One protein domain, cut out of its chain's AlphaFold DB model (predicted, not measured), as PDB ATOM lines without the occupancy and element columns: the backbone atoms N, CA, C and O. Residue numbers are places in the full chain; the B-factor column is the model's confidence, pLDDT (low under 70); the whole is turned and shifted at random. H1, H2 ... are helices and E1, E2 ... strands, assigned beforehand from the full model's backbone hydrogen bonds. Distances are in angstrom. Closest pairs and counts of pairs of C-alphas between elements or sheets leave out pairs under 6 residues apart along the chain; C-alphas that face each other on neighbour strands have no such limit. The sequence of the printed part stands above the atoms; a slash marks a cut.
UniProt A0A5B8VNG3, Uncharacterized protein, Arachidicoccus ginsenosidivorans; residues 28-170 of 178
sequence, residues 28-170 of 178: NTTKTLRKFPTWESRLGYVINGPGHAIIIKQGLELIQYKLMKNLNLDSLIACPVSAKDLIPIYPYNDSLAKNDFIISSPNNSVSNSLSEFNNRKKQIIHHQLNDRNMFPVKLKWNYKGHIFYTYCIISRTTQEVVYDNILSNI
ATOM      1  N   ASN A  28      32.332  -4.212   3.766       51.22
ATOM      2  CA  ASN A  28      31.282  -5.139   3.349       51.22
ATOM      3  C   ASN A  28      31.379  -5.485   1.862       51.22
ATOM      4  O   ASN A  28      31.127  -6.629   1.466       51.22
ATOM      5  N   THR A  29      31.827  -4.541   1.043       53.91
ATOM      6  CA  THR A  29      32.048  -4.767  -0.377       53.91
ATOM      7  C   THR A  29      33.264  -5.648  -0.622       53.91
ATOM      8  O   THR A  29      33.174  -6.605  -1.388       53.91
ATOM      9  N   THR A  30      34.365  -5.440   0.102       54.09
ATOM     10  CA  THR A  30      35.557  -6.304   0.014       54.09
ATOM     11  C   THR A  30      35.246  -7.750   0.414       54.09
ATOM     12  O   THR A  30      35.717  -8.697  -0.220       54.09
ATOM     13  N   LYS A  31      34.402  -7.950   1.437       57.91
ATOM     14  CA  LYS A  31      33.895  -9.283   1.817       57.91
ATOM     15  C   LYS A  31      32.998  -9.895   0.738       57.91
ATOM     16  O   LYS A  31      33.090 -11.093   0.485       57.91
ATOM     17  N   THR A  32      32.165  -9.084   0.092       59.66
ATOM     18  CA  THR A  32      31.271  -9.529  -0.986       59.66
ATOM     19  C   THR A  32      32.067  -9.942  -2.228       59.66
ATOM     20  O   THR A  32      31.829 -11.018  -2.767       59.66
ATOM     21  N   LEU A  33      33.086  -9.173  -2.621       60.59
ATOM     22  CA  LEU A  33      33.976  -9.490  -3.746       60.59
ATOM     23  C   LEU A  33      34.738 -10.808  -3.549       60.59
ATOM     24  O   LEU A  33      34.851 -11.597  -4.483       60.59
ATOM     25  N   ARG A  34      35.190 -11.108  -2.322       64.62
ATOM     26  CA  ARG A  34      35.820 -12.405  -2.000       64.62
ATOM     27  C   ARG A  34      34.874 -13.598  -2.166       64.62
ATOM     28  O   ARG A  34      35.344 -14.706  -2.400       64.62
ATOM     29  N   LYS A  35      33.560 -13.389  -2.043       74.81
ATOM     30  CA  LYS A  35      32.544 -14.442  -2.209       74.81
ATOM     31  C   LYS A  35      32.284 -14.781  -3.683       74.81
ATOM     32  O   LYS A  35      31.802 -15.873  -3.971       74.81
ATOM     33  N   PHE A  36      32.623 -13.876  -4.601       80.44
ATOM     34  CA  PHE A  36      32.404 -14.015  -6.042       80.44
ATOM     35  C   PHE A  36      33.739 -13.841  -6.789       80.44
ATOM     36  O   PHE A  36      34.025 -12.765  -7.326       80.44
ATOM     37  N   PRO A  37      34.594 -14.885  -6.780       81.94
ATOM     38  CA  PRO A  37      35.981 -14.782  -7.228       81.94
ATOM     39  C   PRO A  37      36.137 -14.687  -8.749       81.94
ATOM     40  O   PRO A  37      37.214 -14.323  -9.205       81.94
ATOM     41  N   THR A  38      35.098 -15.012  -9.527       89.44
ATOM     42  CA  THR A  38      35.135 -14.916 -10.994       89.44
ATOM     43  C   THR A  38      34.152 -13.903 -11.545       89.44
ATOM     44  O   THR A  38      33.106 -13.646 -10.942       89.44
ATOM     45  N   TRP A  39      34.438 -13.374 -12.732       90.62
ATOM     46  CA  TRP A  39      33.560 -12.431 -13.411       90.62
ATOM     47  C   TRP A  39      32.192 -13.070 -13.691       90.62
ATOM     48  O   TRP A  39      31.172 -12.404 -13.521       90.62
ATOM     49  N   GLU A  40      32.135 -14.371 -14.009       92.50
ATOM     50  CA  GLU A  40      30.879 -15.116 -14.150       92.50
ATOM     51  C   GLU A  40      30.113 -15.153 -12.833       92.50
ATOM     52  O   GLU A  40      28.912 -14.906 -12.821       92.50
ATOM     53  N   SER A  41      30.790 -15.431 -11.714       89.31
ATOM     54  CA  SER A  41      30.148 -15.474 -10.397       89.31
ATOM     55  C   SER A  41      29.647 -14.095  -9.952       89.31
ATOM     56  O   SER A  41      28.583 -13.999  -9.340       89.31
ATOM     57  N   ARG A  42      30.350 -13.016 -10.328       87.88
ATOM     58  CA  ARG A  42      29.937 -11.625 -10.084       87.88
ATOM     59  C   ARG A  42      28.718 -11.247 -10.922       87.88
ATOM     60  O   ARG A  42      27.775 -10.671 -10.389       87.88
ATOM     61  N   LEU A  43      28.677 -11.619 -12.202       89.25
ATOM     62  CA  LEU A  43      27.473 -11.439 -13.019       89.25
ATOM     63  C   LEU A  43      26.324 -12.330 -12.519       89.25
ATOM     64  O   LEU A  43      25.194 -11.868 -12.421       89.25
ATOM     65  N   GLY A  44      26.606 -13.569 -12.117       86.75
ATOM     66  CA  GLY A  44      25.633 -14.488 -11.526       86.75
ATOM     67  C   GLY A  44      25.016 -13.956 -10.229       86.75
ATOM     68  O   GLY A  44      23.818 -14.118 -10.017       86.75
ATOM     69  N   TYR A  45      25.793 -13.244  -9.406       84.25
ATOM     70  CA  TYR A  45      25.294 -12.525  -8.231       84.25
ATOM     71  C   TYR A  45      24.258 -11.446  -8.584       84.25
ATOM     72  O   TYR A  45      23.308 -11.242  -7.827       84.25
ATOM     73  N   VAL A  46      24.420 -10.779  -9.729       84.19
ATOM     74  CA  VAL A  46      23.479  -9.764 -10.229       84.19
ATOM     75  C   VAL A  46      22.249 -10.401 -10.889       84.19
ATOM     76  O   VAL A  46      21.154  -9.863 -10.767       84.19
ATOM     77  N   ILE A  47      22.406 -11.545 -11.565       85.06
ATOM     78  CA  ILE A  47      21.292 -12.244 -12.233       85.06
ATOM     79  C   ILE A  47      20.409 -12.974 -11.218       85.06
ATOM     80  O   ILE A  47      19.204 -12.776 -11.214       85.06
ATOM     81  N   ASN A  48      21.003 -13.809 -10.363       81.56
ATOM     82  CA  ASN A  48      20.275 -14.760  -9.512       81.56
ATOM     83  C   ASN A  48      20.649 -14.662  -8.022       81.56
ATOM     84  O   ASN A  48      20.149 -15.434  -7.208       81.56
ATOM     85  N   GLY A  49      21.577 -13.775  -7.653       78.62
ATOM     86  CA  GLY A  49      22.042 -13.616  -6.274       78.62
ATOM     87  C   GLY A  49      21.436 -12.403  -5.562       78.62
ATOM     88  O   GLY A  49      20.570 -11.722  -6.101       78.62
ATOM     89  N   PRO A  50      21.913 -12.072  -4.349       76.19
ATOM     90  CA  PRO A  50      21.415 -10.913  -3.602       76.19
ATOM     91  C   PRO A  50      21.564  -9.562  -4.325       76.19
ATOM     92  O   PRO A  50      20.832  -8.628  -4.010       76.19
ATOM     93  N   GLY A  51      22.469  -9.447  -5.305       74.12
ATOM     94  CA  GLY A  51      22.621  -8.242  -6.128       74.12
ATOM     95  C   GLY A  51      21.420  -7.988  -7.035       74.12
ATOM     96  O   GLY A  51      21.117  -6.837  -7.339       74.12
ATOM     97  N   HIS A  52      20.695  -9.048  -7.394       83.25
ATOM     98  CA  HIS A  52      19.458  -8.972  -8.162       83.25
ATOM     99  C   HIS A  52      18.402  -8.108  -7.459       83.25
ATOM    100  O   HIS A  52      17.803  -7.226  -8.074       83.25
ATOM    101  N   ALA A  53      18.235  -8.286  -6.143       80.75
ATOM    102  CA  ALA A  53      17.260  -7.535  -5.350       80.75
ATOM    103  C   ALA A  53      17.523  -6.016  -5.362       80.75
ATOM    104  O   ALA A  53      16.586  -5.222  -5.288       80.75
ATOM    105  N   ILE A  54      18.791  -5.607  -5.493       79.25
ATOM    106  CA  ILE A  54      19.197  -4.196  -5.525       79.25
ATOM    107  C   ILE A  54      18.737  -3.537  -6.829       79.25
ATOM    108  O   ILE A  54      18.170  -2.445  -6.797       79.25
ATOM    109  N   ILE A  55      18.962  -4.193  -7.972       85.19
ATOM    110  CA  ILE A  55      18.629  -3.622  -9.285       85.19
ATOM    111  C   ILE A  55      17.141  -3.753  -9.623       85.19
ATOM    112  O   ILE A  55      16.567  -2.828 -10.202       85.19
ATOM    113  N   ILE A  56      16.484  -4.837  -9.191       87.25
ATOM    114  CA  ILE A  56      15.073  -5.075  -9.517       87.25
ATOM    115  C   ILE A  56      14.142  -4.094  -8.802       87.25
ATOM    116  O   ILE A  56      13.114  -3.718  -9.363       87.25
ATOM    117  N   LYS A  57      14.530  -3.589  -7.618       86.94
ATOM    118  CA  LYS A  57      13.818  -2.503  -6.918       86.94
ATOM    119  C   LYS A  57      13.676  -1.256  -7.803       86.94
ATOM    120  O   LYS A  57      12.676  -0.553  -7.713       86.94
ATOM    121  N   GLN A  58      14.645  -1.016  -8.690       88.31
ATOM    122  CA  GLN A  58      14.631   0.096  -9.645       88.31
ATOM    123  C   GLN A  58      13.952  -0.269 -10.981       88.31
ATOM    124  O   GLN A  58      13.869   0.552 -11.895       88.31
ATOM    125  N   GLY A  59      13.440  -1.497 -11.114       91.31
ATOM    126  CA  GLY A  59      12.843  -2.029 -12.338       91.31
ATOM    127  C   GLY A  59      13.864  -2.453 -13.396       91.31
ATOM    128  O   GLY A  59      13.487  -2.559 -14.563       91.31
ATOM    129  N   LEU A  60      15.133  -2.649 -13.013       93.62
ATOM    130  CA  LEU A  60      16.214  -3.113 -13.880       93.62
ATOM    131  C   LEU A  60      16.570  -4.571 -13.577       93.62
ATOM    132  O   LEU A  60      16.769  -4.951 -12.429       93.62
ATOM    133  N   GLU A  61      16.750  -5.362 -14.623       93.81
ATOM    134  CA  GLU A  61      17.110  -6.770 -14.532       93.81
ATOM    135  C   GLU A  61      18.202  -7.110 -15.554       93.81
ATOM    136  O   GLU A  61      18.076  -6.806 -16.745       93.81
ATOM    137  N   LEU A  62      19.273  -7.766 -15.096       93.75
ATOM    138  CA  LEU A  62      20.238  -8.420 -15.979       93.75
ATOM    139  C   LEU A  62      19.693  -9.802 -16.341       93.75
ATOM    140  O   LEU A  62      19.648 -10.688 -15.495       93.75
ATOM    141  N   ILE A  63      19.310  -9.997 -17.599       94.50
ATOM    142  CA  ILE A  63      18.692 -11.252 -18.052       94.50
ATOM    143  C   ILE A  63      19.761 -12.274 -18.442       94.50
ATOM    144  O   ILE A  63      19.627 -13.472 -18.207       94.50
ATOM    145  N   GLN A  64      20.800 -11.812 -19.138       95.31
ATOM    146  CA  GLN A  64      21.769 -12.697 -19.773       95.31
ATOM    147  C   GLN A  64      23.094 -11.982 -20.015       95.31
ATOM    148  O   GLN A  64      23.126 -10.787 -20.312       95.31
ATOM    149  N   TYR A  65      24.183 -12.749 -20.001       95.62
ATOM    150  CA  TYR A  65      25.470 -12.329 -20.541       95.62
ATOM    151  C   TYR A  65      25.984 -13.308 -21.603       95.62
ATOM    152  O   TYR A  65      25.675 -14.501 -21.586       95.62
ATOM    153  N   LYS A  66      26.779 -12.801 -22.550       95.44
ATOM    154  CA  LYS A  66      27.435 -13.597 -23.594       95.44
ATOM    155  C   LYS A  66      28.843 -13.081 -23.856       95.44
ATOM    156  O   LYS A  66      29.017 -11.937 -24.268       95.44
ATOM    157  N   LEU A  67      29.843 -13.942 -23.679       94.31
ATOM    158  CA  LEU A  67      31.225 -13.631 -24.034       94.31
ATOM    159  C   LEU A  67      31.367 -13.430 -25.552       94.31
ATOM    160  O   LEU A  67      30.914 -14.260 -26.345       94.31
ATOM    161  N   MET A  68      32.025 -12.347 -25.950       93.44
ATOM    162  CA  MET A  68      32.211 -11.965 -27.346       93.44
ATOM    163  C   MET A  68      33.641 -12.295 -27.783       93.44
ATOM    164  O   MET A  68      34.593 -11.664 -27.341       93.44
ATOM    165  N   LYS A  69      33.800 -13.291 -28.664       84.38
ATOM    166  CA  LYS A  69      35.125 -13.767 -29.111       84.38
ATOM    167  C   LYS A  69      35.785 -12.882 -30.176       84.38
ATOM    168  O   LYS A  69      37.003 -12.841 -30.245       84.38
ATOM    169  N   ASN A  70      34.987 -12.180 -30.983       82.56
ATOM    170  CA  ASN A  70      35.454 -11.502 -32.203       82.56
ATOM    171  C   ASN A  70      35.207  -9.984 -32.188       82.56
ATOM    172  O   ASN A  70      35.211  -9.348 -33.239       82.56
ATOM    173  N   LEU A  71      34.900  -9.398 -31.028       83.38
ATOM    174  CA  LEU A  71      34.670  -7.958 -30.939       83.38
ATOM    175  C   LEU A  71      36.005  -7.249 -30.688       83.38
ATOM    176  O   LEU A  71      36.745  -7.638 -29.788       83.38
ATOM    177  N   ASN A  72      36.294  -6.209 -31.473       83.88
ATOM    178  CA  ASN A  72      37.494  -5.395 -31.306       83.88
ATOM    179  C   ASN A  72      37.418  -4.622 -29.976       83.88
ATOM    180  O   ASN A  72      36.607  -3.701 -29.828       83.88
ATOM    181  N   LEU A  73      38.250  -5.022 -29.011       83.81
ATOM    182  CA  LEU A  73      38.283  -4.432 -27.676       83.81
ATOM    183  C   LEU A  73      38.743  -2.970 -27.707       83.81
ATOM    184  O   LEU A  73      38.118  -2.138 -27.055       83.81
ATOM    185  N   ASP A  74      39.763  -2.637 -28.498       83.25
ATOM    186  CA  ASP A  74      40.291  -1.270 -28.589       83.25
ATOM    187  C   ASP A  74      39.222  -0.299 -29.090       83.25
ATOM    188  O   ASP A  74      39.052   0.794 -28.552       83.25
ATOM    189  N   SER A  75      38.422  -0.735 -30.068       84.00
ATOM    190  CA  SER A  75      37.284   0.043 -30.569       84.00
ATOM    191  C   SER A  75      36.206   0.237 -29.497       84.00
ATOM    192  O   SER A  75      35.628   1.316 -29.390       84.00
ATOM    193  N   LEU A  76      35.943  -0.781 -28.670       84.06
ATOM    194  CA  LEU A  76      34.980  -0.690 -27.569       84.06
ATOM    195  C   LEU A  76      35.465   0.244 -26.446       84.06
ATOM    196  O   LEU A  76      34.678   1.014 -25.883       84.06
ATOM    197  N   ILE A  77      36.756   0.183 -26.119       83.69
ATOM    198  CA  ILE A  77      37.393   1.056 -25.130       83.69
ATOM    199  C   ILE A  77      37.361   2.505 -25.624       83.69
ATOM    200  O   ILE A  77      36.948   3.390 -24.871       83.69
ATOM    201  N   ALA A  78      37.728   2.734 -26.888       83.88
ATOM    202  CA  ALA A  78      37.764   4.055 -27.505       83.88
ATOM    203  C   ALA A  78      36.373   4.673 -27.714       83.88
ATOM    204  O   ALA A  78      36.256   5.897 -27.751       83.88
ATOM    205  N   CYS A  79      35.320   3.855 -27.832       85.50
ATOM    206  CA  CYS A  79      33.955   4.338 -28.007       85.50
ATOM    207  C   CYS A  79      33.468   5.063 -26.736       85.50
ATOM    208  O   CYS A  79      33.348   4.424 -25.683       85.50
ATOM    209  N   PRO A  80      33.194   6.377 -26.779       85.00
ATOM    210  CA  PRO A  80      32.678   7.087 -25.619       85.00
ATOM    211  C   PRO A  80      31.236   6.664 -25.319       85.00
ATOM    212  O   PRO A  80      30.471   6.340 -26.226       85.00
ATOM    213  N   VAL A  81      30.851   6.729 -24.044       85.06
ATOM    214  CA  VAL A  81      29.438   6.790 -23.659       85.06
ATOM    215  C   VAL A  81      28.834   8.009 -24.346       85.06
ATOM    216  O   VAL A  81      29.398   9.107 -24.313       85.06
ATOM    217  N   SER A  82      27.704   7.793 -24.997       85.94
ATOM    218  CA  SER A  82      27.005   8.746 -25.836       85.94
ATOM    219  C   SER A  82      25.685   9.186 -25.209       85.94
ATOM    220  O   SER A  82      25.105   8.534 -24.344       85.94
ATOM    221  N   ALA A  83      25.157  10.275 -25.753       82.62
ATOM    222  CA  ALA A  83      23.810  10.788 -25.540       82.62
ATOM    223  C   ALA A  83      22.669   9.761 -25.677       82.62
ATOM    224  O   ALA A  83      21.559  10.024 -25.223       82.62
ATOM    225  N   LYS A  84      22.903   8.643 -26.372       84.69
ATOM    226  CA  LYS A  84      21.892   7.617 -26.661       84.69
ATOM    227  C   LYS A  84      22.008   6.404 -25.742       84.69
ATOM    228  O   LYS A  84      21.113   5.564 -25.751       84.69
ATOM    229  N   ASP A  85      23.098   6.301 -24.988       86.75
ATOM    230  CA  ASP A  85      23.323   5.172 -24.099       86.75
ATOM    231  C   ASP A  85      22.444   5.275 -22.858       86.75
ATOM    232  O   ASP A  85      22.202   6.358 -22.329       86.75
ATOM    233  N   LEU A  86      21.969   4.122 -22.398       88.31
ATOM    234  CA  LEU A  86      21.189   3.997 -21.178       88.31
ATOM    235  C   LEU A  86      22.124   3.726 -20.003       88.31
ATOM    236  O   LEU A  86      22.855   2.732 -20.005       88.31
ATOM    237  N   ILE A  87      22.088   4.611 -19.009       87.25
ATOM    238  CA  ILE A  87      22.962   4.569 -17.832       87.25
ATOM    239  C   ILE A  87      22.174   4.873 -16.548       87.25
ATOM    240  O   ILE A  87      21.085   5.452 -16.627       87.25
ATOM    241  N   PRO A  88      22.694   4.500 -15.363       86.25
ATOM    242  CA  PRO A  88      22.120   4.898 -14.083       86.25
ATOM    243  C   PRO A  88      22.272   6.406 -13.867       86.25
ATOM    244  O   PRO A  88      23.382   6.933 -13.898       86.25
ATOM    245  N   ILE A  89      21.157   7.086 -13.621       82.50
ATOM    246  CA  ILE A  89      21.094   8.495 -13.232       82.50
ATOM    247  C   ILE A  89      20.521   8.572 -11.819       82.50
ATOM    248  O   ILE A  89      19.461   8.007 -11.542       82.50
ATOM    249  N   TYR A  90      21.223   9.279 -10.937       79.19
ATOM    250  CA  TYR A  90      20.841   9.476  -9.544       79.19
ATOM    251  C   TYR A  90      20.097  10.810  -9.405       79.19
ATOM    252  O   TYR A  90      20.717  11.861  -9.567       79.19
ATOM    253  N   PRO A  91      18.775  10.801  -9.156       68.62
ATOM    254  CA  PRO A  91      17.975  12.024  -9.106       68.62
ATOM    255  C   PRO A  91      18.246  12.879  -7.859       68.62
ATOM    256  O   PRO A  91      17.946  14.070  -7.865       68.62
ATOM    257  N   TYR A  92      18.817  12.292  -6.804       65.75
ATOM    258  CA  TYR A  92      19.104  12.972  -5.544       65.75
ATOM    259  C   TYR A  92      20.601  12.935  -5.249       65.75
ATOM    260  O   TYR A  92      21.231  11.885  -5.345       65.75
ATOM    261  N   ASN A  93      21.156  14.070  -4.821       59.56
ATOM    262  CA  ASN A  93      22.540  14.180  -4.350       59.56
ATOM    263  C   ASN A  93      22.654  13.785  -2.862       59.56
ATOM    264  O   ASN A  93      23.369  14.416  -2.085       59.56
ATOM    265  N   ASP A  94      21.874  12.784  -2.448       54.88
ATOM    266  CA  ASP A  94      21.797  12.318  -1.069       54.88
ATOM    267  C   ASP A  94      22.688  11.084  -0.891       54.88
ATOM    268  O   ASP A  94      22.478  10.038  -1.507       54.88
ATOM    269  N   SER A  95      23.684  11.204  -0.017       54.00
ATOM    270  CA  SER A  95      24.610  10.124   0.329       54.00
ATOM    271  C   SER A  95      23.926   8.937   1.027       54.00
ATOM    272  O   SER A  95      24.509   7.848   1.088       54.00
ATOM    273  N   LEU A  96      22.692   9.122   1.518       54.09
ATOM    274  CA  LEU A  96      21.857   8.094   2.140       54.09
ATOM    275  C   LEU A  96      21.011   7.309   1.120       54.09
ATOM    276  O   LEU A  96      20.705   6.143   1.368       54.09
ATOM    277  N   ALA A  97      20.709   7.878  -0.053       57.84
ATOM    278  CA  ALA A  97      19.916   7.249  -1.121       57.84
ATOM    279  C   ALA A  97      20.763   6.330  -2.029       57.84
ATOM    280  O   ALA A  97      20.677   6.352  -3.262       57.84
ATOM    281  N   LYS A  98      21.637   5.515  -1.424       65.56
ATOM    282  CA  LYS A  98      22.544   4.623  -2.162       65.56
ATOM    283  C   LYS A  98      21.734   3.672  -3.058       65.56
ATOM    284  O   LYS A  98      20.954   2.856  -2.576       65.56
ATOM    285  N   ASN A  99      21.999   3.725  -4.366       71.06
ATOM    286  CA  ASN A  99      21.359   2.924  -5.429       71.06
ATOM    287  C   ASN A  99      19.892   3.237  -5.763       71.06
ATOM    288  O   ASN A  99      19.277   2.441  -6.473       71.06
ATOM    289  N   ASP A 100      19.337   4.367  -5.330       80.44
ATOM    290  CA  ASP A 100      18.084   4.847  -5.915       80.44
ATOM    291  C   ASP A 100      18.410   5.597  -7.216       80.44
ATOM    292  O   ASP A 100      18.784   6.769  -7.217       80.44
ATOM    293  N   PHE A 101      18.347   4.870  -8.334       83.88
ATOM    294  CA  PHE A 101      18.674   5.365  -9.671       83.88
ATOM    295  C   PHE A 101      17.543   5.085 -10.658       83.88
ATOM    296  O   PHE A 101      16.769   4.142 -10.506       83.88
ATOM    297  N   ILE A 102      17.502   5.867 -11.733       88.12
ATOM    298  CA  ILE A 102      16.704   5.570 -12.925       88.12
ATOM    299  C   ILE A 102      17.628   5.248 -14.093       88.12
ATOM    300  O   ILE A 102      18.719   5.802 -14.195       88.12
ATOM    301  N   ILE A 103      17.190   4.379 -15.000       88.31
ATOM    302  CA  ILE A 103      17.889   4.183 -16.271       88.31
ATOM    303  C   ILE A 103      17.356   5.194 -17.278       88.31
ATOM    304  O   ILE A 103      16.158   5.225 -17.572       88.31
ATOM    305  N   SER A 104      18.242   6.048 -17.779       87.12
ATOM    306  CA  SER A 104      17.899   7.070 -18.765       87.12
ATOM    307  C   SER A 104      19.093   7.404 -19.646       87.12
ATOM    308  O   SER A 104      20.227   7.014 -19.359       87.12
ATOM    309  N   SER A 105      18.823   8.130 -20.725       83.94
ATOM    310  CA  SER A 105      19.875   8.744 -21.512       83.94
ATOM    311  C   SER A 105      20.411   9.997 -20.805       83.94
ATOM    312  O   SER A 105      19.640  10.762 -20.219       83.94
ATOM    313  N   PRO A 106      21.722  10.270 -20.889       73.56
ATOM    314  CA  PRO A 106      22.336  11.428 -20.229       73.56
ATOM    315  C   PRO A 106      21.867  12.788 -20.788       73.56
ATOM    316  O   PRO A 106      22.144  13.834 -20.203       73.56
ATOM    317  N   ASN A 107      21.121  12.799 -21.897       65.50
ATOM    318  CA  ASN A 107      20.688  14.007 -22.600       65.50
ATOM    319  C   ASN A 107      19.541  14.795 -21.944       65.50
ATOM    320  O   ASN A 107      19.241  15.891 -22.409       65.50
ATOM    321  N   ASN A 108      18.904  14.284 -20.887       54.81
ATOM    322  CA  ASN A 108      17.671  14.884 -20.362       54.81
ATOM    323  C   ASN A 108      17.841  15.980 -19.287       54.81
ATOM    324  O   ASN A 108      16.826  16.522 -18.867       54.81
ATOM    325  N   SER A 109      19.051  16.340 -18.832       51.69
ATOM    326  CA  SER A 109      19.262  17.534 -17.961       51.69
ATOM    327  C   SER A 109      20.705  17.789 -17.493       51.69
ATOM    328  O   SER A 109      20.952  18.819 -16.869       51.69
ATOM    329  N   VAL A 110      21.678  16.907 -17.765       53.94
ATOM    330  CA  VAL A 110      22.999  16.978 -17.109       53.94
ATOM    331  C   VAL A 110      24.136  16.823 -18.125       53.94
ATOM    332  O   VAL A 110      24.776  15.779 -18.207       53.94
ATOM    333  N   SER A 111      24.435  17.861 -18.909       50.88
ATOM    334  CA  SER A 111      25.565  17.853 -19.861       50.88
ATOM    335  C   SER A 111      26.928  17.628 -19.183       50.88
ATOM    336  O   SER A 111      27.819  17.030 -19.788       50.88
ATOM    337  N   ASN A 112      27.071  18.006 -17.907       56.62
ATOM    338  CA  ASN A 112      28.268  17.716 -17.109       56.62
ATOM    339  C   ASN A 112      28.467  16.206 -16.867       56.62
ATOM    340  O   ASN A 112      29.606  15.740 -16.844       56.62
ATOM    341  N   SER A 113      27.387  15.415 -16.825       68.88
ATOM    342  CA  SER A 113      27.459  13.985 -16.494       68.88
ATOM    343  C   SER A 113      28.136  13.151 -17.583       68.88
ATOM    344  O   SER A 113      28.916  12.257 -17.271       68.88
ATOM    345  N   LEU A 114      27.927  13.451 -18.874       78.75
ATOM    346  CA  LEU A 114      28.505  12.641 -19.959       78.75
ATOM    347  C   LEU A 114      30.038  12.703 -19.968       78.75
ATOM    348  O   LEU A 114      30.710  11.709 -20.256       78.75
ATOM    349  N   SER A 115      30.590  13.874 -19.648       79.31
ATOM    350  CA  SER A 115      32.034  14.053 -19.515       79.31
ATOM    351  C   SER A 115      32.583  13.276 -18.314       79.31
ATOM    352  O   SER A 115      33.594  12.589 -18.444       79.31
ATOM    353  N   GLU A 116      31.869  13.286 -17.185       78.00
ATOM    354  CA  GLU A 116      32.216  12.544 -15.971       78.00
ATOM    355  C   GLU A 116      32.163  11.030 -16.196       78.00
ATOM    356  O   GLU A 116      33.125  10.337 -15.866       78.00
ATOM    357  N   PHE A 117      31.113  10.513 -16.844       80.00
ATOM    358  CA  PHE A 117      31.003   9.098 -17.212       80.00
ATOM    359  C   PHE A 117      32.164   8.653 -18.100       80.00
ATOM    360  O   PHE A 117      32.798   7.628 -17.843       80.00
ATOM    361  N   ASN A 118      32.485   9.440 -19.128       84.94
ATOM    362  CA  ASN A 118      33.591   9.130 -20.028       84.94
ATOM    363  C   ASN A 118      34.959   9.226 -19.338       84.94
ATOM    364  O   ASN A 118      35.838   8.405 -19.610       84.94
ATOM    365  N   ASN A 119      35.146  10.183 -18.429       83.31
ATOM    366  CA  ASN A 119      36.369  10.301 -17.635       83.31
ATOM    367  C   ASN A 119      36.521   9.122 -16.668       83.31
ATOM    368  O   ASN A 119      37.589   8.513 -16.619       83.31
ATOM    369  N   ARG A 120      35.446   8.732 -15.975       80.12
ATOM    370  CA  ARG A 120      35.417   7.565 -15.086       80.12
ATOM    371  C   ARG A 120      35.695   6.269 -15.848       80.12
ATOM    372  O   ARG A 120      36.535   5.485 -15.415       80.12
ATOM    373  N   LYS A 121      35.068   6.068 -17.016       85.56
ATOM    374  CA  LYS A 121      35.360   4.936 -17.914       85.56
ATOM    375  C   LYS A 121      36.850   4.860 -18.234       85.56
ATOM    376  O   LYS A 121      37.461   3.805 -18.071       85.56
ATOM    377  N   LYS A 122      37.440   5.978 -18.672       84.62
ATOM    378  CA  LYS A 122      38.871   6.051 -18.993       84.62
ATOM    379  C   LYS A 122      39.733   5.702 -17.788       84.62
ATOM    380  O   LYS A 122      40.651   4.915 -17.952       84.62
ATOM    381  N   GLN A 123      39.432   6.237 -16.607       82.50
ATOM    382  CA  GLN A 123      40.182   5.943 -15.382       82.50
ATOM    383  C   GLN A 123      40.142   4.450 -15.042       82.50
ATOM    384  O   GLN A 123      41.196   3.829 -14.935       82.50
ATOM    385  N   ILE A 124      38.945   3.856 -14.966       80.12
ATOM    386  CA  ILE A 124      38.763   2.433 -14.636       80.12
ATOM    387  C   ILE A 124      39.522   1.539 -15.622       80.12
ATOM    388  O   ILE A 124      40.249   0.635 -15.213       80.12
ATOM    389  N   ILE A 125      39.392   1.807 -16.924       82.00
ATOM    390  CA  ILE A 125      40.053   1.000 -17.954       82.00
ATOM    391  C   ILE A 125      41.567   1.241 -17.957       82.00
ATOM    392  O   ILE A 125      42.324   0.289 -18.126       82.00
ATOM    393  N   HIS A 126      42.029   2.479 -17.734       80.00
ATOM    394  CA  HIS A 126      43.454   2.823 -17.736       80.00
ATOM    395  C   HIS A 126      44.251   2.000 -16.718       80.00
ATOM    396  O   HIS A 126      45.365   1.572 -17.014       80.00
ATOM    397  N   HIS A 127      43.667   1.708 -15.553       70.38
ATOM    398  CA  HIS A 127      44.287   0.848 -14.539       70.38
ATOM    399  C   HIS A 127      44.512  -0.601 -14.999       70.38
ATOM    400  O   HIS A 127      45.315  -1.307 -14.398       70.38
ATOM    401  N   GLN A 128      43.855  -1.031 -16.079       71.75
ATOM    402  CA  GLN A 128      43.872  -2.408 -16.576       71.75
ATOM    403  C   GLN A 128      44.460  -2.534 -17.994       71.75
ATOM    404  O   GLN A 128      44.500  -3.630 -18.541       71.75
ATOM    405  N   LEU A 129      44.971  -1.448 -18.598       70.44
ATOM    406  CA  LEU A 129      45.460  -1.441 -19.991       70.44
ATOM    407  C   LEU A 129      46.635  -2.394 -20.263       70.44
ATOM    408  O   LEU A 129      46.859  -2.776 -21.410       70.44
ATOM    409  N   ASN A 130      47.379  -2.793 -19.231       76.75
ATOM    410  CA  ASN A 130      48.471  -3.757 -19.375       76.75
ATOM    411  C   ASN A 130      47.978  -5.212 -19.449       76.75
ATOM    412  O   ASN A 130      48.759  -6.102 -19.794       76.75
ATOM    413  N   ASP A 131      46.706  -5.472 -19.140       79.56
ATOM    414  CA  ASP A 131      46.135  -6.809 -19.217       79.56
ATOM    415  C   ASP A 131      45.739  -7.167 -20.654       79.56
ATOM    416  O   ASP A 131      44.759  -6.679 -21.216       79.56
ATOM    417  N   ARG A 132      46.492  -8.097 -21.246       81.94
ATOM    418  CA  ARG A 132      46.227  -8.614 -22.594       81.94
ATOM    419  C   ARG A 132      45.085  -9.630 -22.648       81.94
ATOM    420  O   ARG A 132      44.677 -10.008 -23.741       81.94
ATOM    421  N   ASN A 133      44.563 -10.069 -21.501       89.12
ATOM    422  CA  ASN A 133      43.468 -11.034 -21.417       89.12
ATOM    423  C   ASN A 133      42.135 -10.372 -21.051       89.12
ATOM    424  O   ASN A 133      41.309 -10.965 -20.346       89.12
ATOM    425  N   MET A 134      41.917  -9.153 -21.539       90.12
ATOM    426  CA  MET A 134      40.627  -8.490 -21.454       90.12
ATOM    427  C   MET A 134      39.700  -8.942 -22.583       90.12
ATOM    428  O   MET A 134      40.109  -9.061 -23.738       90.12
ATOM    429  N   PHE A 135      38.432  -9.180 -22.257       91.25
ATOM    430  CA  PHE A 135      37.433  -9.621 -23.224       91.25
ATOM    431  C   PHE A 135      36.120  -8.858 -23.064       91.25
ATOM    432  O   PHE A 135      35.685  -8.591 -21.943       91.25
ATOM    433  N   PRO A 136      35.439  -8.550 -24.174       93.19
ATOM    434  CA  PRO A 136      34.095  -8.013 -24.120       93.19
ATOM    435  C   PRO A 136      33.059  -9.105 -23.828       93.19
ATOM    436  O   PRO A 136      33.072 -10.200 -24.396       93.19
ATOM    437  N   VAL A 137      32.089  -8.771 -22.988       94.31
ATOM    438  CA  VAL A 137      30.903  -9.562 -22.668       94.31
ATOM    439  C   VAL A 137      29.684  -8.702 -22.975       94.31
ATOM    440  O   VAL A 137      29.522  -7.615 -22.432       94.31
ATOM    441  N   LYS A 138      28.803  -9.173 -23.857       95.31
ATOM    442  CA  LYS A 138      27.532  -8.500 -24.130       95.31
ATOM    443  C   LYS A 138      26.554  -8.811 -23.003       95.31
ATOM    444  O   LYS A 138      26.328  -9.986 -22.713       95.31
ATOM    445  N   LEU A 139      25.960  -7.782 -22.416       95.75
ATOM    446  CA  LEU A 139      24.934  -7.898 -21.385       95.75
ATOM    447  C   LEU A 139      23.568  -7.559 -21.982       95.75
ATOM    448  O   LEU A 139      23.445  -6.612 -22.760       95.75
ATOM    449  N   LYS A 140      22.552  -8.352 -21.644       96.94
ATOM    450  CA  LYS A 140      21.155  -8.132 -22.025       96.94
ATOM    451  C   LYS A 140      20.373  -7.699 -20.796       96.94
ATOM    452  O   LYS A 140      20.283  -8.456 -19.830       96.94
ATOM    453  N   TRP A 141      19.760  -6.532 -20.889       96.62
ATOM    454  CA  TRP A 141      19.020  -5.909 -19.804       96.62
ATOM    455  C   TRP A 141      17.537  -5.812 -20.130       96.62
ATOM    456  O   TRP A 141      17.163  -5.669 -21.296       96.62
ATOM    457  N   ASN A 142      16.714  -5.856 -19.091       96.19
ATOM    458  CA  ASN A 142      15.313  -5.465 -19.107       96.19
ATOM    459  C   ASN A 142      15.135  -4.307 -18.134       96.19
ATOM    460  O   ASN A 142      15.456  -4.434 -16.956       96.19
ATOM    461  N   TYR A 143      14.632  -3.179 -18.622       94.88
ATOM    462  CA  TYR A 143      14.250  -2.057 -17.782       94.88
ATOM    463  C   TYR A 143      12.781  -1.731 -18.011       94.88
ATOM    464  O   TYR A 143      12.412  -1.227 -19.072       94.88
ATOM    465  N   LYS A 144      11.937  -2.043 -17.022       93.69
ATOM    466  CA  LYS A 144      10.484  -1.792 -17.057       93.69
ATOM    467  C   LYS A 144       9.805  -2.290 -18.348       93.69
ATOM    468  O   LYS A 144       8.939  -1.620 -18.898       93.69
ATOM    469  N   GLY A 145      10.218  -3.460 -18.843       93.75
ATOM    470  CA  GLY A 145       9.693  -4.079 -20.068       93.75
ATOM    471  C   GLY A 145      10.466  -3.734 -21.345       93.75
ATOM    472  O   GLY A 145      10.225  -4.344 -22.386       93.75
ATOM    473  N   HIS A 146      11.424  -2.804 -21.291       94.81
ATOM    474  CA  HIS A 146      12.258  -2.440 -22.433       94.81
ATOM    475  C   HIS A 146      13.584  -3.200 -22.426       94.81
ATOM    476  O   HIS A 146      14.379  -3.095 -21.490       94.81
ATOM    477  N   ILE A 147      13.843  -3.939 -23.507       96.56
ATOM    478  CA  ILE A 147      15.089  -4.685 -23.689       96.56
ATOM    479  C   ILE A 147      16.150  -3.807 -24.340       96.56
ATOM    480  O   ILE A 147      15.921  -3.219 -25.397       96.56
ATOM    481  N   PHE A 148      17.346  -3.796 -23.761       95.00
ATOM    482  CA  PHE A 148      18.517  -3.150 -24.346       95.00
ATOM    483  C   PHE A 148      19.797  -3.924 -24.017       95.00
ATOM    484  O   PHE A 148      19.778  -4.929 -23.302       95.00
ATOM    485  N   TYR A 149      20.916  -3.484 -24.592       94.75
ATOM    486  CA  TYR A 149      22.195  -4.167 -24.459       94.75
ATOM    487  C   TYR A 149      23.303  -3.199 -24.076       94.75
ATOM    488  O   TYR A 149      23.369  -2.093 -24.606       94.75
ATOM    489  N   THR A 150      24.209  -3.666 -23.225       93.25
ATOM    490  CA  THR A 150      25.487  -3.002 -22.955       93.25
ATOM    491  C   THR A 150      26.635  -3.966 -23.234       93.25
ATOM    492  O   THR A 150      26.434  -5.162 -23.489       93.25
ATOM    493  N   TYR A 151      27.854  -3.437 -23.215       92.31
ATOM    494  CA  TYR A 151      29.066  -4.235 -23.253       92.31
ATOM    495  C   TYR A 151      29.851  -4.005 -21.972       92.31
ATOM    496  O   TYR A 151      30.216  -2.882 -21.634       92.31
ATOM    497  N   CYS A 152      30.124  -5.115 -21.311       91.75
ATOM    498  CA  CYS A 152      30.995  -5.225 -20.168       91.75
ATOM    499  C   CYS A 152      32.390  -5.652 -20.640       91.75
ATOM    500  O   CYS A 152      32.519  -6.463 -21.555       91.75
ATOM    501  N   ILE A 153      33.434  -5.111 -20.028       91.62
ATOM    502  CA  ILE A 153      34.820  -5.539 -20.194       91.62
ATOM    503  C   ILE A 153      35.161  -6.392 -18.979       91.62
ATOM    504  O   ILE A 153      34.982  -5.945 -17.847       91.62
ATOM    505  N   ILE A 154      35.655  -7.604 -19.209       92.25
ATOM    506  CA  ILE A 154      36.152  -8.494 -18.158       92.25
ATOM    507  C   ILE A 154      37.642  -8.729 -18.340       92.25
ATOM    508  O   ILE A 154      38.138  -8.674 -19.462       92.25
ATOM    509  N   SER A 155      38.336  -9.032 -17.250       90.50
ATOM    510  CA  SER A 155      39.705  -9.536 -17.269       90.50
ATOM    511  C   SER A 155      39.689 -11.021 -16.936       90.50
ATOM    512  O   SER A 155      39.190 -11.427 -15.888       90.50
ATOM    513  N   ARG A 156      40.268 -11.857 -17.801       89.69
ATOM    514  CA  ARG A 156      40.527 -13.264 -17.457       89.69
ATOM    515  C   ARG A 156      41.779 -13.437 -16.602       89.69
ATOM    516  O   ARG A 156      41.920 -14.484 -15.978       89.69
ATOM    517  N   THR A 157      42.667 -12.446 -16.568       88.62
ATOM    518  CA  THR A 157      43.850 -12.473 -15.698       88.62
ATOM    519  C   THR A 157      43.434 -12.288 -14.242       88.62
ATOM    520  O   THR A 157      43.786 -13.108 -13.399       88.62
ATOM    521  N   THR A 158      42.644 -11.254 -13.946       85.06
ATOM    522  CA  THR A 158      42.195 -10.943 -12.580       85.06
ATOM    523  C   THR A 158      40.850 -11.573 -12.231       85.06
ATOM    524  O   THR A 158      40.454 -11.552 -11.071       85.06
ATOM    525  N   GLN A 159      40.165 -12.175 -13.212       88.88
ATOM    526  CA  GLN A 159      38.836 -12.773 -13.056       88.88
ATOM    527  C   GLN A 159      37.773 -11.755 -12.606       88.88
ATOM    528  O   GLN A 159      36.811 -12.094 -11.921       88.88
ATOM    529  N   GLU A 160      37.918 -10.499 -13.025       86.38
ATOM    530  CA  GLU A 160      37.042  -9.400 -12.624       86.38
ATOM    531  C   GLU A 160      36.212  -8.848 -13.781       86.38
ATOM    532  O   GLU A 160      36.583  -8.936 -14.953       86.38
ATOM    533  N   VAL A 161      35.091  -8.213 -13.433       87.94
ATOM    534  CA  VAL A 161      34.391  -7.309 -14.343       87.94
ATOM    535  C   VAL A 161      35.061  -5.942 -14.226       87.94
ATOM    536  O   VAL A 161      34.901  -5.243 -13.233       87.94
ATOM    537  N   VAL A 162      35.823  -5.562 -15.247       86.62
ATOM    538  CA  VAL A 162      36.589  -4.313 -15.273       86.62
ATOM    539  C   VAL A 162      35.650  -3.120 -15.377       86.62
ATOM    540  O   VAL A 162      35.704  -2.231 -14.531       86.62
ATOM    541  N   TYR A 163      34.783  -3.099 -16.393       87.44
ATOM    542  CA  TYR A 163      33.921  -1.949 -16.661       87.44
ATOM    543  C   TYR A 163      32.624  -2.328 -17.382       87.44
ATOM    544  O   TYR A 163      32.657  -3.066 -18.359       87.44
ATOM    545  N   ASP A 164      31.499  -1.750 -16.972       89.38
ATOM    546  CA  ASP A 164      30.236  -1.715 -17.714       89.38
ATOM    547  C   ASP A 164      29.516  -0.387 -17.439       89.38
ATOM    548  O   ASP A 164      29.587   0.151 -16.334       89.38
ATOM    549  N   ASN A 165      28.791   0.132 -18.432       85.44
ATOM    550  CA  ASN A 165      28.111   1.427 -18.328       85.44
ATOM    551  C   ASN A 165      27.051   1.482 -17.211       85.44
ATOM    552  O   ASN A 165      26.751   2.569 -16.719       85.44
ATOM    553  N   ILE A 166      26.500   0.341 -16.794       88.50
ATOM    554  CA  ILE A 166      25.539   0.248 -15.697       88.50
ATOM    555  C   ILE A 166      26.250  -0.175 -14.421       88.50
ATOM    556  O   ILE A 166      26.274   0.583 -13.453       88.50
ATOM    557  N   LEU A 167      26.851  -1.365 -14.413       86.44
ATOM    558  CA  LEU A 167      27.354  -1.977 -13.182       86.44
ATOM    559  C   LEU A 167      28.446  -1.137 -12.512       86.44
ATOM    560  O   LEU A 167      28.416  -0.966 -11.300       86.44
ATOM    561  N   SER A 168      29.360  -0.536 -13.281       82.50
ATOM    562  CA  SER A 168      30.448   0.294 -12.731       82.50
ATOM    563  C   SER A 168      29.986   1.636 -12.152       82.50
ATOM    564  O   SER A 168      30.789   2.368 -11.559       82.50
ATOM    565  N   ASN A 169      28.706   1.960 -12.331       77.00
ATOM    566  CA  ASN A 169      28.075   3.181 -11.850       77.00
ATOM    567  C   ASN A 169      26.996   2.904 -10.793       77.00
ATOM    568  O   ASN A 169      26.342   3.847 -10.369       77.00
ATOM    569  N   ILE A 170      26.838   1.655 -10.330       76.50
ATOM    570  CA  ILE A 170      25.971   1.314  -9.195       76.50
ATOM    571  C   ILE A 170      26.815   1.205  -7.923       76.50
ATOM    572  O   ILE A 170      27.656   0.319  -7.798       76.50
TER     573      ILE A 170
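What this domain is: This is residues 28 to 170 of the 178 residues of an uncharacterized protein of Arachidicoccus ginsenosidivorans (UniProt A0A5B8VNG3). A four-stranded sheet, strongly twisted and curled like part of a barrel, forms a wall between two groups of helices: H2 packs on one of its faces with H1 and H3 next to it in the chain, while H4 and H5 lie beyond the other side of the curl. The small hairpin E2 and E3 sits at one end of the sheet, and the last residues, 164 to 170, fold back into the middle. The 143 printed residues hold five named helices and six named strands, in the order H1 H2 H3 E1 H4 E2 E3 H5 E4 E5 E6. The large sheet runs E1 E4 E5 E6, antiparallel throughout, and the class is mixed, helices and strands. The whole is compact, with a radius of gyration of the C-alphas of 14.9 A, and rounded, spanning 38 by 32 by 29 A.

How they stand to each other: H1, residues 28 to 35, is close to but not clearly touching H2, residues 39 to 48; the closest C-alphas, of Leu 33 and Arg 42, are 7.8 A apart. H3, residues 50 to 56, touches H2 only at the corner, with C-alphas of Val 46 and His 52 closest at 4.6 A. E1, residues 60 to 67, bends by 51 degrees at residue 63 and is an edge strand, antiparallel to E4, residues 134 to 143, with N 61 and O 142 at 2.8 A. H2 is on this sheet in two layers, a helix on one face of a sheet; its C-alpha of Ile 47 is 5.5 A from that of Leu 62. H3 only grazes the sheet. H4, residues 73 to 78, and H5, residues 111 to 126, also only graze it; they are close but not clearly touching, C-alphas of Ile 77 and Ile 125 being closest at 7.7 A. E2, residues 87 to 89, and E3, residues 102 to 104, form a hairpin with N 89 and O 102 at 2.8 A. E4, E5, residues 146 to 155, and E6, residues 160 to 163, make a meander, each strand the antiparallel neighbour of the one before; N 137 and O 152 are 2.8 A apart, and N 153 and O 163 also 2.8 A. Every O i to N i+4 pair is within hydrogen-bond range in H1, H2 and H4, against 2 of 3 in H3 and 11 of 12 in H5.

Where its parts are: H1 begins at C-alpha 28, (31.282, -5.139, 3.349). H5 is 23.5 A long, E1 21.0 A, E4 27.4 A and E5 28.8 A. E6 ends at C-alpha 163, (33.921, -1.949, -16.661).

The domain as a whole: The C-alphas of Asn 70 and Leu 96, the two farthest apart, are 41.8 A apart. The printed part has no cut, and the link from E2 to E3, 12 residues, is long. Mean pLDDT of the printed part is 81.9; residues 28 to 34, 91 to 98 and 107 to 113 are under 70.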